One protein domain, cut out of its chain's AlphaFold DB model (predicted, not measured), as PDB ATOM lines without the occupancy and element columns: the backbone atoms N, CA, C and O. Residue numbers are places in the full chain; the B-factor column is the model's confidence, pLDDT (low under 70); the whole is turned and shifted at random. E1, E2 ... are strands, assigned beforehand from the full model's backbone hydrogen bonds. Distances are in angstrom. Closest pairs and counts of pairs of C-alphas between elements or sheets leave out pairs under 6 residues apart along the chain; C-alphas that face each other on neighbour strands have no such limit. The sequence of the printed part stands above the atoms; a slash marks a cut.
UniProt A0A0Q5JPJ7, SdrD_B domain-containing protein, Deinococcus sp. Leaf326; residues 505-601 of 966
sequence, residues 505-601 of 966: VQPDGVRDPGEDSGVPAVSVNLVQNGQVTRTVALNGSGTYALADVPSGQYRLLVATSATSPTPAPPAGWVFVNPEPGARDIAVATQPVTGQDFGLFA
ATOM      1  N   VAL A 505     173.420 146.719 121.349       91.62
ATOM      2  CA  VAL A 505     174.523 146.650 120.377       91.62
ATOM      3  C   VAL A 505     175.434 145.477 120.700       91.62
ATOM      4  O   VAL A 505     175.908 144.803 119.773       91.62
ATOM      5  N   GLN A 506     175.650 145.230 121.989       91.12
ATOM      6  CA  GLN A 506     176.299 144.038 122.511       91.12
ATOM      7  C   GLN A 506     175.200 143.099 123.018       91.12
ATOM      8  O   GLN A 506     174.940 143.164 124.201       91.12
ATOM      9  N   PRO A 507     174.593 142.229 122.177       90.94
ATOM     10  CA  PRO A 507     173.351 141.491 122.464       90.94
ATOM     11  C   PRO A 507     173.455 140.535 123.663       90.94
ATOM     12  O   PRO A 507     173.483 139.311 123.509       90.94
ATOM     13  N   ASP A 508     173.512 141.109 124.857       91.50
ATOM     14  CA  ASP A 508     173.702 140.493 126.164       91.50
ATOM     15  C   ASP A 508     172.492 140.749 127.078       91.50
ATOM     16  O   ASP A 508     172.382 140.164 128.159       91.50
ATOM     17  N   GLY A 509     171.530 141.550 126.605       92.25
ATOM     18  CA  GLY A 509     170.299 141.872 127.308       92.25
ATOM     19  C   GLY A 509     170.473 142.889 128.431       92.25
ATOM     20  O   GLY A 509     169.538 143.063 129.227       92.25
ATOM     21  N   VAL A 510     171.628 143.546 128.521       93.62
ATOM     22  CA  VAL A 510     171.941 144.610 129.469       93.62
ATOM     23  C   VAL A 510     171.986 145.936 128.719       93.62
ATOM     24  O   VAL A 510     172.486 146.038 127.613       93.62
ATOM     25  N   ARG A 511     171.427 146.979 129.334       92.12
ATOM     26  CA  ARG A 511     171.455 148.328 128.771       92.12
ATOM     27  C   ARG A 511     172.783 149.007 129.101       92.12
ATOM     28  O   ARG A 511     172.978 149.423 130.249       92.12
ATOM     29  N   ASP A 512     173.633 149.195 128.098       91.50
ATOM     30  CA  ASP A 512     174.941 149.842 128.233       91.50
ATOM     31  C   ASP A 512     174.931 151.348 127.881       91.50
ATOM     32  O   ASP A 512     174.062 151.847 127.152       91.50
ATOM     33  N   PRO A 513     175.926 152.129 128.355       89.56
ATOM     34  CA  PRO A 513     176.111 153.511 127.918       89.56
ATOM     35  C   PRO A 513     176.256 153.628 126.389       89.56
ATOM     36  O   PRO A 513     177.185 153.087 125.797       89.56
ATOM     37  N   GLY A 514     175.373 154.407 125.755       84.56
ATOM     38  CA  GLY A 514     175.377 154.651 124.303       84.56
ATOM     39  C   GLY A 514     174.300 153.894 123.514       84.56
ATOM     40  O   GLY A 514     174.078 154.206 122.344       84.56
ATOM     41  N   GLU A 515     173.572 152.980 124.154       90.81
ATOM     42  CA  GLU A 515     172.536 152.140 123.526       90.81
ATOM     43  C   GLU A 515     171.138 152.780 123.461       90.81
ATOM     44  O   GLU A 515     170.206 152.250 122.857       90.81
ATOM     45  N   ASP A 516     170.980 153.975 124.027       81.62
ATOM     46  CA  ASP A 516     169.695 154.684 124.129       81.62
ATOM     47  C   ASP A 516     169.231 155.369 122.837       81.62
ATOM     48  O   ASP A 516     168.158 155.980 122.793       81.62
ATOM     49  N   SER A 517     170.057 155.317 121.793       79.62
ATOM     50  CA  SER A 517     169.858 156.036 120.538       79.62
ATOM     51  C   SER A 517     169.750 155.084 119.348       79.62
ATOM     52  O   SER A 517     170.279 153.974 119.358       79.62
ATOM     53  N   GLY A 518     169.041 155.512 118.300       80.69
ATOM     54  CA  GLY A 518     168.855 154.689 117.098       80.69
ATOM     55  C   GLY A 518     167.864 153.533 117.281       80.69
ATOM     56  O   GLY A 518     167.910 152.564 116.524       80.69
ATOM     57  N   VAL A 519     166.974 153.639 118.271       86.38
ATOM     58  CA  VAL A 519     165.862 152.707 118.488       86.38
ATOM     59  C   VAL A 519     164.796 152.946 117.407       86.38
ATOM     60  O   VAL A 519     164.426 154.102 117.162       86.38
ATOM     61  N   PRO A 520     164.302 151.894 116.735       90.81
ATOM     62  CA  PRO A 520     163.261 152.011 115.716       90.81
ATOM     63  C   PRO A 520     161.931 152.492 116.312       90.81
ATOM     64  O   PRO A 520     161.705 152.414 117.518       90.81
ATOM     65  N   ALA A 521     161.024 152.956 115.447       93.50
ATOM     66  CA  ALA A 521     159.669 153.302 115.857       93.50
ATOM     67  C   ALA A 521     158.934 152.068 116.417       93.50
ATOM     68  O   ALA A 521     158.802 151.056 115.724       93.50
ATOM     69  N   VAL A 522     158.461 152.158 117.661       95.56
ATOM     70  CA  VAL A 522     157.749 151.086 118.382       95.56
ATOM     71  C   VAL A 522     156.639 151.652 119.263       95.56
ATOM     72  O   VAL A 522     156.634 152.831 119.604       95.56
ATOM     73  N   SER A 523     155.724 150.793 119.697       96.69
ATOM     74  CA  SER A 523     154.776 151.070 120.775       96.69
ATOM     75  C   SER A 523     155.067 150.170 121.971       96.69
ATOM     76  O   SER A 523     155.176 148.953 121.820       96.69
ATOM     77  N   VAL A 524     155.142 150.756 123.165       97.69
ATOM     78  CA  VAL A 524     155.118 150.010 124.427       97.69
ATOM     79  C   VAL A 524     153.675 149.943 124.906       97.69
ATOM     80  O   VAL A 524     153.092 150.967 125.266       97.69
ATOM     81  N   ASN A 525     153.095 148.745 124.895       97.56
ATOM     82  CA  ASN A 525     151.694 148.510 125.227       97.56
ATOM     83  C   ASN A 525     151.575 147.796 126.572       97.56
ATOM     84  O   ASN A 525     152.275 146.822 126.851       97.56
ATOM     85  N   LEU A 526     150.629 148.257 127.383       97.00
ATOM     86  CA  LEU A 526     150.216 147.609 128.615       97.00
ATOM     87  C   LEU A 526     148.907 146.861 128.374       97.00
ATOM     88  O   LEU A 526     147.872 147.476 128.105       97.00
ATOM     89  N   VAL A 527     148.941 145.540 128.482       94.62
ATOM     90  CA  VAL A 527     147.825 144.649 128.160       94.62
ATOM     91  C   VAL A 527     147.228 144.058 129.430       94.62
ATOM     92  O   VAL A 527     147.945 143.601 130.318       94.62
ATOM     93  N   GLN A 528     145.901 144.030 129.497       91.12
ATOM     94  CA  GLN A 528     145.140 143.344 130.539       91.12
ATOM     95  C   GLN A 528     143.949 142.645 129.888       91.12
ATOM     96  O   GLN A 528     143.283 143.230 129.035       91.12
ATOM     97  N   ASN A 529     143.688 141.386 130.248       82.38
ATOM     98  CA  ASN A 529     142.585 140.587 129.689       82.38
ATOM     99  C   ASN A 529     142.566 140.548 128.142       82.38
ATOM    100  O   ASN A 529     141.509 140.581 127.517       82.38
ATOM    101  N   GLY A 530     143.750 140.519 127.520       83.50
ATOM    102  CA  GLY A 530     143.907 140.474 126.061       83.50
ATOM    103  C   GLY A 530     143.647 141.796 125.328       83.50
ATOM    104  O   GLY A 530     143.669 141.807 124.101       83.50
ATOM    105  N   GLN A 531     143.420 142.902 126.045       85.00
ATOM    106  CA  GLN A 531     143.188 144.231 125.473       85.00
ATOM    107  C   GLN A 531     144.295 145.206 125.874       85.00
ATOM    108  O   GLN A 531     144.781 145.178 127.009       85.00
ATOM    109  N   VAL A 532     144.686 146.096 124.959       90.38
ATOM    110  CA  VAL A 532     145.616 147.188 125.276       90.38
ATOM    111  C   VAL A 532     144.887 148.226 126.127       90.38
ATOM    112  O   VAL A 532     143.913 148.832 125.692       90.38
ATOM    113  N   THR A 533     145.366 148.433 127.350       88.31
ATOM    114  CA  THR A 533     144.799 149.394 128.311       88.31
ATOM    115  C   THR A 533     145.490 150.751 128.250       88.31
ATOM    116  O   THR A 533     144.853 151.781 128.471       88.31
ATOM    117  N   ARG A 534     146.795 150.764 127.951       92.31
ATOM    118  CA  ARG A 534     147.626 151.963 127.790       92.31
ATOM    119  C   ARG A 534     148.735 151.697 126.778       92.31
ATOM    120  O   ARG A 534     149.169 150.559 126.619       92.31
ATOM    121  N   THR A 535     149.208 152.750 126.126       95.31
ATOM    122  CA  THR A 535     150.271 152.676 125.121       95.31
ATOM    123  C   THR A 535     151.117 153.945 125.138       95.31
ATOM    124  O   THR A 535     150.604 155.031 125.418       95.31
ATOM    125  N   VAL A 536     152.406 153.807 124.841       95.94
ATOM    126  CA  VAL A 536     153.314 154.915 124.527       95.94
ATOM    127  C   VAL A 536     153.987 154.597 123.198       95.94
ATOM    128  O   VAL A 536     154.638 153.564 123.067       95.94
ATOM    129  N   ALA A 537     153.834 155.483 122.214       94.69
ATOM    130  CA  ALA A 537     154.576 155.403 120.960       94.69
ATOM    131  C   ALA A 537     155.953 156.060 121.124       94.69
ATOM    132  O   ALA A 537     156.057 157.179 121.627       94.69
ATOM    133  N   LEU A 538     156.995 155.368 120.682       92.62
ATOM    134  CA  LEU A 538     158.386 155.794 120.738       92.62
ATOM    135  C   LEU A 538     158.912 155.954 119.317       92.62
ATOM    136  O   LEU A 538     158.819 155.030 118.517       92.62
ATOM    137  N   ASN A 539     159.480 157.124 119.021       83.31
ATOM    138  CA  ASN A 539     160.057 157.458 117.720       83.31
ATOM    139  C   ASN A 539     161.444 158.084 117.929       83.31
ATOM    140  O   ASN A 539     161.579 159.304 117.992       83.31
ATOM    141  N   GLY A 540     162.472 157.245 118.078       72.38
ATOM    142  CA  GLY A 540     163.880 157.661 118.157       72.38
ATOM    143  C   GLY A 540     164.482 157.764 119.567       72.38
ATOM    144  O   GLY A 540     165.686 157.556 119.698       72.38
ATOM    145  N   SER A 541     163.682 158.018 120.612       78.50
ATOM    146  CA  SER A 541     164.101 157.897 122.022       78.50
ATOM    147  C   SER A 541     163.510 156.645 122.667       78.50
ATOM    148  O   SER A 541     162.312 156.398 122.528       78.50
ATOM    149  N   GLY A 542     164.322 155.902 123.416       88.50
ATOM    150  CA  GLY A 542     163.911 154.655 124.061       88.50
ATOM    151  C   GLY A 542     163.044 154.778 125.314       88.50
ATOM    152  O   GLY A 542     162.322 153.849 125.671       88.50
ATOM    153  N   THR A 543     163.120 155.903 126.025       92.81
ATOM    154  CA  THR A 543     162.469 156.064 127.332       92.81
ATOM    155  C   THR A 543     160.951 156.143 127.203       92.81
ATOM    156  O   THR A 543     160.431 156.944 126.429       92.81
ATOM    157  N   TYR A 544     160.235 155.377 128.024       93.69
ATOM    158  CA  TYR A 544     158.779 155.430 128.107       93.69
ATOM    159  C   TYR A 544     158.291 155.525 129.554       93.69
ATOM    160  O   TYR A 544     158.915 155.023 130.492       93.69
ATOM    161  N   ALA A 545     157.124 156.145 129.720       94.88
ATOM    162  CA  ALA A 545     156.392 156.192 130.975       94.88
ATOM    163  C   ALA A 545     154.887 156.084 130.699       94.88
ATOM    164  O   ALA A 545     154.281 156.956 130.078       94.88
ATOM    165  N   LEU A 546     154.281 155.004 131.171       94.56
ATOM    166  CA  LEU A 546     152.841 154.794 131.200       94.56
ATOM    167  C   LEU A 546     152.339 155.338 132.539       94.56
ATOM    168  O   LEU A 546     152.508 154.700 133.575       94.56
ATOM    169  N   ALA A 547     151.774 156.544 132.527       91.31
ATOM    170  CA  ALA A 547     151.224 157.170 133.727       91.31
ATOM    171  C   ALA A 547     149.870 156.559 134.128       91.31
ATOM    172  O   ALA A 547     149.177 155.957 133.307       91.31
ATOM    173  N   ASP A 548     149.467 156.792 135.378       89.25
ATOM    174  CA  ASP A 548     148.137 156.489 135.917       89.25
ATOM    175  C   ASP A 548     147.698 155.019 135.775       89.25
ATOM    176  O   ASP A 548     146.517 154.726 135.560       89.25
ATOM    177  N   VAL A 549     148.630 154.073 135.861       92.00
ATOM    178  CA  VAL A 549     148.329 152.640 135.806       92.00
ATOM    179  C   VAL A 549     147.694 152.211 137.132       92.00
ATOM    180  O   VAL A 549     148.330 152.373 138.176       92.00
ATOM    181  N   PRO A 550     146.452 151.695 137.128       90.38
ATOM    182  CA  PRO A 550     145.822 151.168 138.334       90.38
ATOM    183  C   PRO A 550     146.589 149.986 138.912       90.38
ATOM    184  O   PRO A 550     147.315 149.298 138.198       90.38
ATOM    185  N   SER A 551     146.388 149.710 140.198       88.25
ATOM    186  CA  SER A 551     146.875 148.470 140.791       88.25
ATOM    187  C   SER A 551     146.261 147.251 140.096       88.25
ATOM    188  O   SER A 551     145.048 147.197 139.897       88.25
ATOM    189  N   GLY A 552     147.082 146.264 139.750       89.19
ATOM    190  CA  GLY A 552     146.646 145.068 139.037       89.19
ATOM    191  C   GLY A 552     147.797 144.295 138.399       89.19
ATOM    192  O   GLY A 552     148.953 144.715 138.440       89.19
ATOM    193  N   GLN A 553     147.457 143.151 137.805       93.25
ATOM    194  CA  GLN A 553     148.370 142.358 136.980       93.25
ATOM    195  C   GLN A 553     148.228 142.769 135.516       93.25
ATOM    196  O   GLN A 553     147.107 142.898 135.009       93.25
ATOM    197  N   TYR A 554     149.364 142.959 134.852       95.50
ATOM    198  CA  TYR A 554     149.445 143.408 133.469       95.50
ATOM    199  C   TYR A 554     150.538 142.661 132.716       95.50
ATOM    200  O   TYR A 554     151.535 142.246 133.297       95.50
ATOM    201  N   ARG A 555     150.389 142.577 131.396       97.31
ATOM    202  CA  ARG A 555     151.457 142.174 130.485       97.31
ATOM    203  C   ARG A 555     151.971 143.400 129.748       97.31
ATOM    204  O   ARG A 555     151.229 144.038 129.005       97.31
ATOM    205  N   LEU A 556     153.233 143.736 129.958       98.38
ATOM    206  CA  LEU A 556     153.918 144.829 129.285       98.38
ATOM    207  C   LEU A 556     154.671 144.283 128.076       98.38
ATOM    208  O   LEU A 556     155.396 143.297 128.201       98.38
ATOM    209  N   LEU A 557     154.504 144.896 126.908       98.31
ATOM    210  CA  LEU A 557     155.102 144.400 125.671       98.31
ATOM    211  C   LEU A 557     155.523 145.517 124.721       98.31
ATOM    212  O   LEU A 557     154.989 146.625 124.777       98.31
ATOM    213  N   VAL A 558     156.441 145.189 123.815       97.62
ATOM    214  CA  VAL A 558     156.823 146.032 122.677       97.62
ATOM    215  C   VAL A 558     156.190 145.480 121.402       97.62
ATOM    216  O   VAL A 558     156.299 144.291 121.100       97.62
ATOM    217  N   ALA A 559     155.531 146.348 120.643       97.12
ATOM    218  CA  ALA A 559     154.908 146.022 119.365       97.12
ATOM    219  C   ALA A 559     155.163 147.117 118.322       97.12
ATOM    220  O   ALA A 559     155.660 148.199 118.625       97.12
ATOM    221  N   THR A 560     154.766 146.853 117.079       94.56
ATOM    222  CA  THR A 560     154.829 147.816 115.967       94.56
ATOM    223  C   THR A 560     153.563 148.672 115.829       94.56
ATOM    224  O   THR A 560     153.492 149.530 114.954       94.56
ATOM    225  N   SER A 561     152.553 148.449 116.682       94.31
ATOM    226  CA  SER A 561     151.287 149.189 116.692       94.31
ATOM    227  C   SER A 561     150.775 149.403 118.116       94.31
ATOM    228  O   SER A 561     150.863 148.513 118.965       94.31
ATOM    229  N   ALA A 562     150.151 150.558 118.344       94.38
ATOM    230  CA  ALA A 562     149.572 150.973 119.620       94.38
ATOM    231  C   ALA A 562     148.369 150.123 120.077       94.38
ATOM    232  O   ALA A 562     147.971 150.197 121.234       94.38
ATOM    233  N   THR A 563     147.779 149.322 119.185       93.25
ATOM    234  CA  THR A 563     146.601 148.486 119.473       93.25
ATOM    235  C   THR A 563     146.907 146.991 119.528       93.25
ATOM    236  O   THR A 563     146.016 146.206 119.843       93.25
ATOM    237  N   SER A 564     148.146 146.575 119.237       95.12
ATOM    238  CA  SER A 564     148.515 145.156 119.232       95.12
ATOM    239  C   SER A 564     148.630 144.610 120.660       95.12
ATOM    240  O   SER A 564     149.457 145.116 121.429       95.12
ATOM    241  N   PRO A 565     147.870 143.560 121.026       95.19
ATOM    242  CA  PRO A 565     148.019 142.883 122.309       95.19
ATOM    243  C   PRO A 565     149.114 141.802 122.284       95.19
ATOM    244  O   PRO A 565     149.322 141.118 123.285       95.19
ATOM    245  N   THR A 566     149.806 141.622 121.154       96.81
ATOM    246  CA  THR A 566     150.906 140.668 120.985       96.81
ATOM    247  C   THR A 566     152.219 141.395 120.673       96.81
ATOM    248  O   THR A 566     152.203 142.408 119.960       96.81
ATOM    249  N   PRO A 567     153.356 140.910 121.207       97.38
ATOM    250  CA  PRO A 567     154.662 141.493 120.933       97.38
ATOM    251  C   PRO A 567     155.073 141.256 119.480       97.38
ATOM    252  O   PRO A 567     154.835 140.183 118.923       97.38
ATOM    253  N   ALA A 568     155.708 142.254 118.874       96.19
ATOM    254  CA  ALA A 568     156.245 142.168 117.520       96.19
ATOM    255  C   ALA A 568     157.474 143.079 117.404       96.19
ATOM    256  O   ALA A 568     157.335 144.287 117.631       96.19
ATOM    257  N   PRO A 569     158.664 142.545 117.074       94.69
ATOM    258  CA  PRO A 569     159.827 143.389 116.884       94.69
ATOM    259  C   PRO A 569     159.685 144.162 115.560       94.69
ATOM    260  O   PRO A 569     159.053 143.675 114.616       94.69
ATOM    261  N   PRO A 570     160.262 145.366 115.449       94.44
ATOM    262  CA  PRO A 570     160.334 146.090 114.182       94.44
ATOM    263  C   PRO A 570     161.068 145.305 113.097       94.44
ATOM    264  O   PRO A 570     161.957 144.503 113.379       94.44
ATOM    265  N   ALA A 571     160.740 145.581 111.834       93.94
ATOM    266  CA  ALA A 571     161.410 144.952 110.700       93.94
ATOM    267  C   ALA A 571     162.934 145.162 110.769       93.94
ATOM    268  O   ALA A 571     163.399 146.292 110.919       93.94
ATOM    269  N   GLY A 572     163.707 144.079 110.651       94.88
ATOM    270  CA  GLY A 572     165.166 144.114 110.773       94.88
ATOM    271  C   GLY A 572     165.712 143.880 112.187       94.88
ATOM    272  O   GLY A 572     166.933 143.844 112.345       94.88
ATOM    273  N   TRP A 573     164.846 143.709 113.193       95.25
ATOM    274  CA  TRP A 573     165.228 143.601 114.602       95.25
ATOM    275  C   TRP A 573     164.719 142.318 115.254       95.25
ATOM    276  O   TRP A 573     163.684 141.775 114.870       95.25
ATOM    277  N   VAL A 574     165.427 141.866 116.286       96.88
ATOM    278  CA  VAL A 574     165.009 140.772 117.172       96.88
ATOM    279  C   VAL A 574     165.011 141.243 118.625       96.88
ATOM    280  O   VAL A 574     165.806 142.100 119.008       96.88
ATOM    281  N   PHE A 575     164.121 140.681 119.441       97.31
ATOM    282  CA  PHE A 575     164.112 140.915 120.885       97.31
ATOM    283  C   PHE A 575     165.262 140.161 121.562       97.31
ATOM    284  O   PHE A 575     165.446 138.962 121.323       97.31
ATOM    285  N   VAL A 576     166.000 140.847 122.437       95.56
ATOM    286  CA  VAL A 576     167.061 140.246 123.260       95.56
ATOM    287  C   VAL A 576     166.586 140.076 124.699       95.56
ATOM    288  O   VAL A 576     166.534 138.953 125.192       95.56
ATOM    289  N   ASN A 577     166.146 141.160 125.345       94.06
ATOM    290  CA  ASN A 577     165.642 141.128 126.717       94.06
ATOM    291  C   ASN A 577     164.317 141.901 126.838       94.06
ATOM    292  O   ASN A 577     164.311 143.099 126.586       94.06
ATOM    293  N   PRO A 578     163.201 141.275 127.237       96.44
ATOM    294  CA  PRO A 578     163.029 139.834 127.334       96.44
ATOM    295  C   PRO A 578     162.898 139.252 125.915       96.44
ATOM    296  O   PRO A 578     162.329 139.894 125.033       96.44
ATOM    297  N   GLU A 579     163.379 138.030 125.684       93.38
ATOM    298  CA  GLU A 579     163.333 137.384 124.360       93.38
ATOM    299  C   GLU A 579     161.925 137.358 123.716       93.38
ATOM    300  O   GLU A 579     161.824 137.586 122.510       93.38
ATOM    301  N   PRO A 580     160.817 137.145 124.455       95.38
ATOM    302  CA  PRO A 580     159.478 137.211 123.866       95.38
ATOM    303  C   PRO A 580     159.004 138.629 123.506       95.38
ATOM    304  O   PRO A 580     157.885 138.777 123.023       95.38
ATOM    305  N   GLY A 581     159.771 139.679 123.823       96.62
ATOM    306  CA  GLY A 581     159.347 141.077 123.687       96.62
ATOM    307  C   GLY A 581     158.227 141.490 124.644       96.62
ATOM    308  O   GLY A 581     157.602 142.533 124.455       96.62
ATOM    309  N   ALA A 582     157.948 140.671 125.661       97.88
ATOM    310  CA  ALA A 582     156.924 140.909 126.669       97.88
ATOM    311  C   ALA A 582     157.352 140.393 128.052       97.88
ATOM    312  O   ALA A 582     158.084 139.407 128.148       97.88
ATOM    313  N   ARG A 583     156.851 141.034 129.110       96.62
ATOM    314  CA  ARG A 583     157.016 140.638 130.517       96.62
ATOM    315  C   ARG A 583     155.726 140.884 131.298       96.62
ATOM    316  O   ARG A 583     155.017 141.851 131.024       96.62
ATOM    317  N   ASP A 584     155.446 140.037 132.277       97.25
ATOM    318  CA  ASP A 584     154.334 140.253 133.203       97.25
ATOM    319  C   ASP A 584     154.788 141.162 134.352       97.25
ATOM    320  O   ASP A 584     155.894 141.016 134.875       97.25
ATOM    321  N   ILE A 585     153.946 142.129 134.718       96.75
ATOM    322  CA  ILE A 585     154.212 143.107 135.774       96.75
ATOM    323  C   ILE A 585     153.020 143.217 136.727       96.75
ATOM    324  O   ILE A 585     151.858 143.178 136.317       96.75
ATOM    325  N   ALA A 586     153.327 143.436 138.003       94.69
ATOM    326  CA  ALA A 586     152.349 143.742 139.035       94.69
ATOM    327  C   ALA A 586     152.477 145.215 139.431       94.69
ATOM    328  O   ALA A 586     153.525 145.648 139.907       94.69
ATOM    329  N   VAL A 587     151.404 145.981 139.257       91.94
ATOM    330  CA  VAL A 587     151.318 147.357 139.748       91.94
ATOM    331  C   VAL A 587     150.591 147.339 141.086       91.94
ATOM    332  O   VAL A 587     149.513 146.760 141.207       91.94
ATOM    333  N   ALA A 588     151.184 147.962 142.101       88.12
ATOM    334  CA  ALA A 588     150.629 148.028 143.450       88.12
ATOM    335  C   ALA A 588     150.612 149.482 143.946       88.12
ATOM    336  O   ALA A 588     150.024 150.357 143.312       88.12
ATOM    337  N   THR A 589     151.244 149.756 145.085       84.00
ATOM    338  CA  THR A 589     151.271 151.077 145.727       84.00
ATOM    339  C   THR A 589     152.526 151.892 145.418       84.00
ATOM    340  O   THR A 589     152.686 152.980 145.965       84.00
ATOM    341  N   GLN A 590     153.417 151.382 144.562       88.44
ATOM    342  CA  GLN A 590     154.668 152.037 144.174       88.44
ATOM    343  C   GLN A 590     154.856 152.027 142.649       88.44
ATOM    344  O   GLN A 590     154.337 151.122 141.985       88.44
ATOM    345  N   PRO A 591     155.585 153.012 142.082       90.69
ATOM    346  CA  PRO A 591     155.920 153.022 140.662       90.69
ATOM    347  C   PRO A 591     156.707 151.771 140.271       90.69
ATOM    348  O   PRO A 591     157.573 151.315 141.017       90.69
ATOM    349  N   VAL A 592     156.430 151.238 139.081       95.00
ATOM    350  CA  VAL A 592     157.154 150.087 138.527       95.00
ATOM    351  C   VAL A 592     158.153 150.614 137.505       95.00
ATOM    352  O   VAL A 592     157.782 151.029 136.409       95.00
ATOM    353  N   THR A 593     159.428 150.656 137.876       94.94
ATOM    354  CA  THR A 593     160.506 151.244 137.063       94.94
ATOM    355  C   THR A 593     161.437 150.170 136.496       94.94
ATOM    356  O   THR A 593     161.363 149.009 136.900       94.94
ATOM    357  N   GLY A 594     162.333 150.552 135.579       93.19
ATOM    358  CA  GLY A 594     163.369 149.660 135.033       93.19
ATOM    359  C   GLY A 594     162.813 148.520 134.180       93.19
ATOM    360  O   GLY A 594     163.386 147.434 134.130       93.19
ATOM    361  N   GLN A 595     161.649 148.727 133.564       96.00
ATOM    362  CA  GLN A 595     161.000 147.728 132.723       96.00
ATOM    363  C   GLN A 595     161.582 147.764 131.301       96.00
ATOM    364  O   GLN A 595     160.909 148.114 130.336       96.00
ATOM    365  N   ASP A 596     162.864 147.455 131.163       95.38
ATOM    366  CA  ASP A 596     163.589 147.724 129.920       95.38
ATOM    367  C   ASP A 596     163.358 146.644 128.844       95.38
ATOM    368  O   ASP A 596     163.023 145.492 129.150       95.38
ATOM    369  N   PHE A 597     163.515 147.033 127.576       96.38
ATOM    370  CA  PHE A 597     163.406 146.164 126.403       96.38
ATOM    371  C   PHE A 597     164.611 146.342 125.466       96.38
ATOM    372  O   PHE A 597     164.745 147.382 124.827       96.38
ATOM    373  N   GLY A 598     165.461 145.323 125.353       95.88
ATOM    374  CA  GLY A 598     166.614 145.299 124.452       95.88
ATOM    375  C   GLY A 598     166.250 144.769 123.065       95.88
ATOM    376  O   GLY A 598     165.660 143.687 122.935       95.88
ATOM    377  N   LEU A 599     166.600 145.527 122.026       95.75
ATOM    378  CA  LEU A 599     166.414 145.166 120.619       95.75
ATOM    379  C   LEU A 599     167.763 145.082 119.907       95.75
ATOM    380  O   LEU A 599     168.520 146.049 119.915       95.75
ATOM    381  N   PHE A 600     168.014 143.989 119.188       95.81
ATOM    382  CA  PHE A 600     169.209 143.836 118.356       95.81
ATOM    383  C   PHE A 600     168.874 143.993 116.869       95.81
ATOM    384  O   PHE A 600     167.981 143.325 116.344       95.81
ATOM    385  N   ALA A 601     169.612 144.863 116.176       95.25
ATOM    386  CA  ALA A 601     169.458 145.116 114.742       95.25
ATOM    387  C   ALA A 601     170.196 144.055 113.909       95.25
ATOM    388  O   ALA A 601     171.325 144.265 113.449       95.25
TER     389      ALA A 601
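What this domain is: This is residues 505 to 601 of the 966 residues of the protein "SdrD_B domain-containing protein" of Deinococcus sp. Leaf326 (UniProt A0A0Q5JPJ7). A twisted sheet of four antiparallel strands makes a wall, and E3 folds back near its E2 edge and ends near its E6 edge, giving a loose, only partly closed shell of strands. A short two-stranded ribbon, E5 with E7, sits at the end where E1 begins, and residues 560 to 573 make a long loop from E4 to E5. The printed part has 97 residues with seven named strands, E1 to E7 in order along the chain, and no named helix; the class is all strand. The larger sheet has the order E2, E1, E4, E6, all antiparallel. The whole is compact, with a radius of gyration of the C-alphas of 12.9 A and spans of 35 by 25 by 21 A.

Where its parts are: Start at Val 505 and pass residues 505 to 516, which hold no named element. Find C-alpha 517 at (169.858, 156.036, 120.538); from there E1 runs to residue 528, 29.5 A long, and bends by 67 degrees at residue 520. E2, residues 531 to 541, is 25.2 A long and bends by 61 degrees at residue 534. Next come E3, residues 543 to 550, 20.5 A, and E4, residues 552 to 559, 21.4 A, which begins at C-alpha (146.646, 145.068, 139.037). After the long link look for E5, residues 574 to 577, then E6, residues 582 to 587, 15.6 A. E7, residues 597 to 600, ends at C-alpha (169.209, 143.836, 118.356).

How they stand to each other: Look first at the hairpin E1 and E2, antiparallel at 171 degrees, where N 526 and O 534 are 2.8 A apart, within hydrogen-bond range. On E1 and E4, antiparallel at 145 degrees, find N 525 and O 557 at 2.8 A. On E4 and E6, antiparallel at 150 degrees, find N 554 and O 585 at 2.9 A. E2 and E6 are the edge strands. E3 pairs with no named strand; its closest C-alphas to E2 are those of Tyr 544 and Val 536, 6.6 A apart, and to E6 those of Pro 550 and Val 587, 6.8 A apart. E5 and E7 are antiparallel at 139 degrees, with N 576 and O 598 at 2.9 A. E6 and E7 are only just apart, at 8.3 A.

The domain as a whole: The C-alphas of Gly 572 and Thr 589, the two farthest apart, are 38.3 A from each other, while those of Val 505 and Ala 601 are 7.7 A apart. The printed part has no cut. The link E4 to E5, with 14 residues, is long. The mean pLDDT of the printed part is 92.5, and no printed residue is under 70.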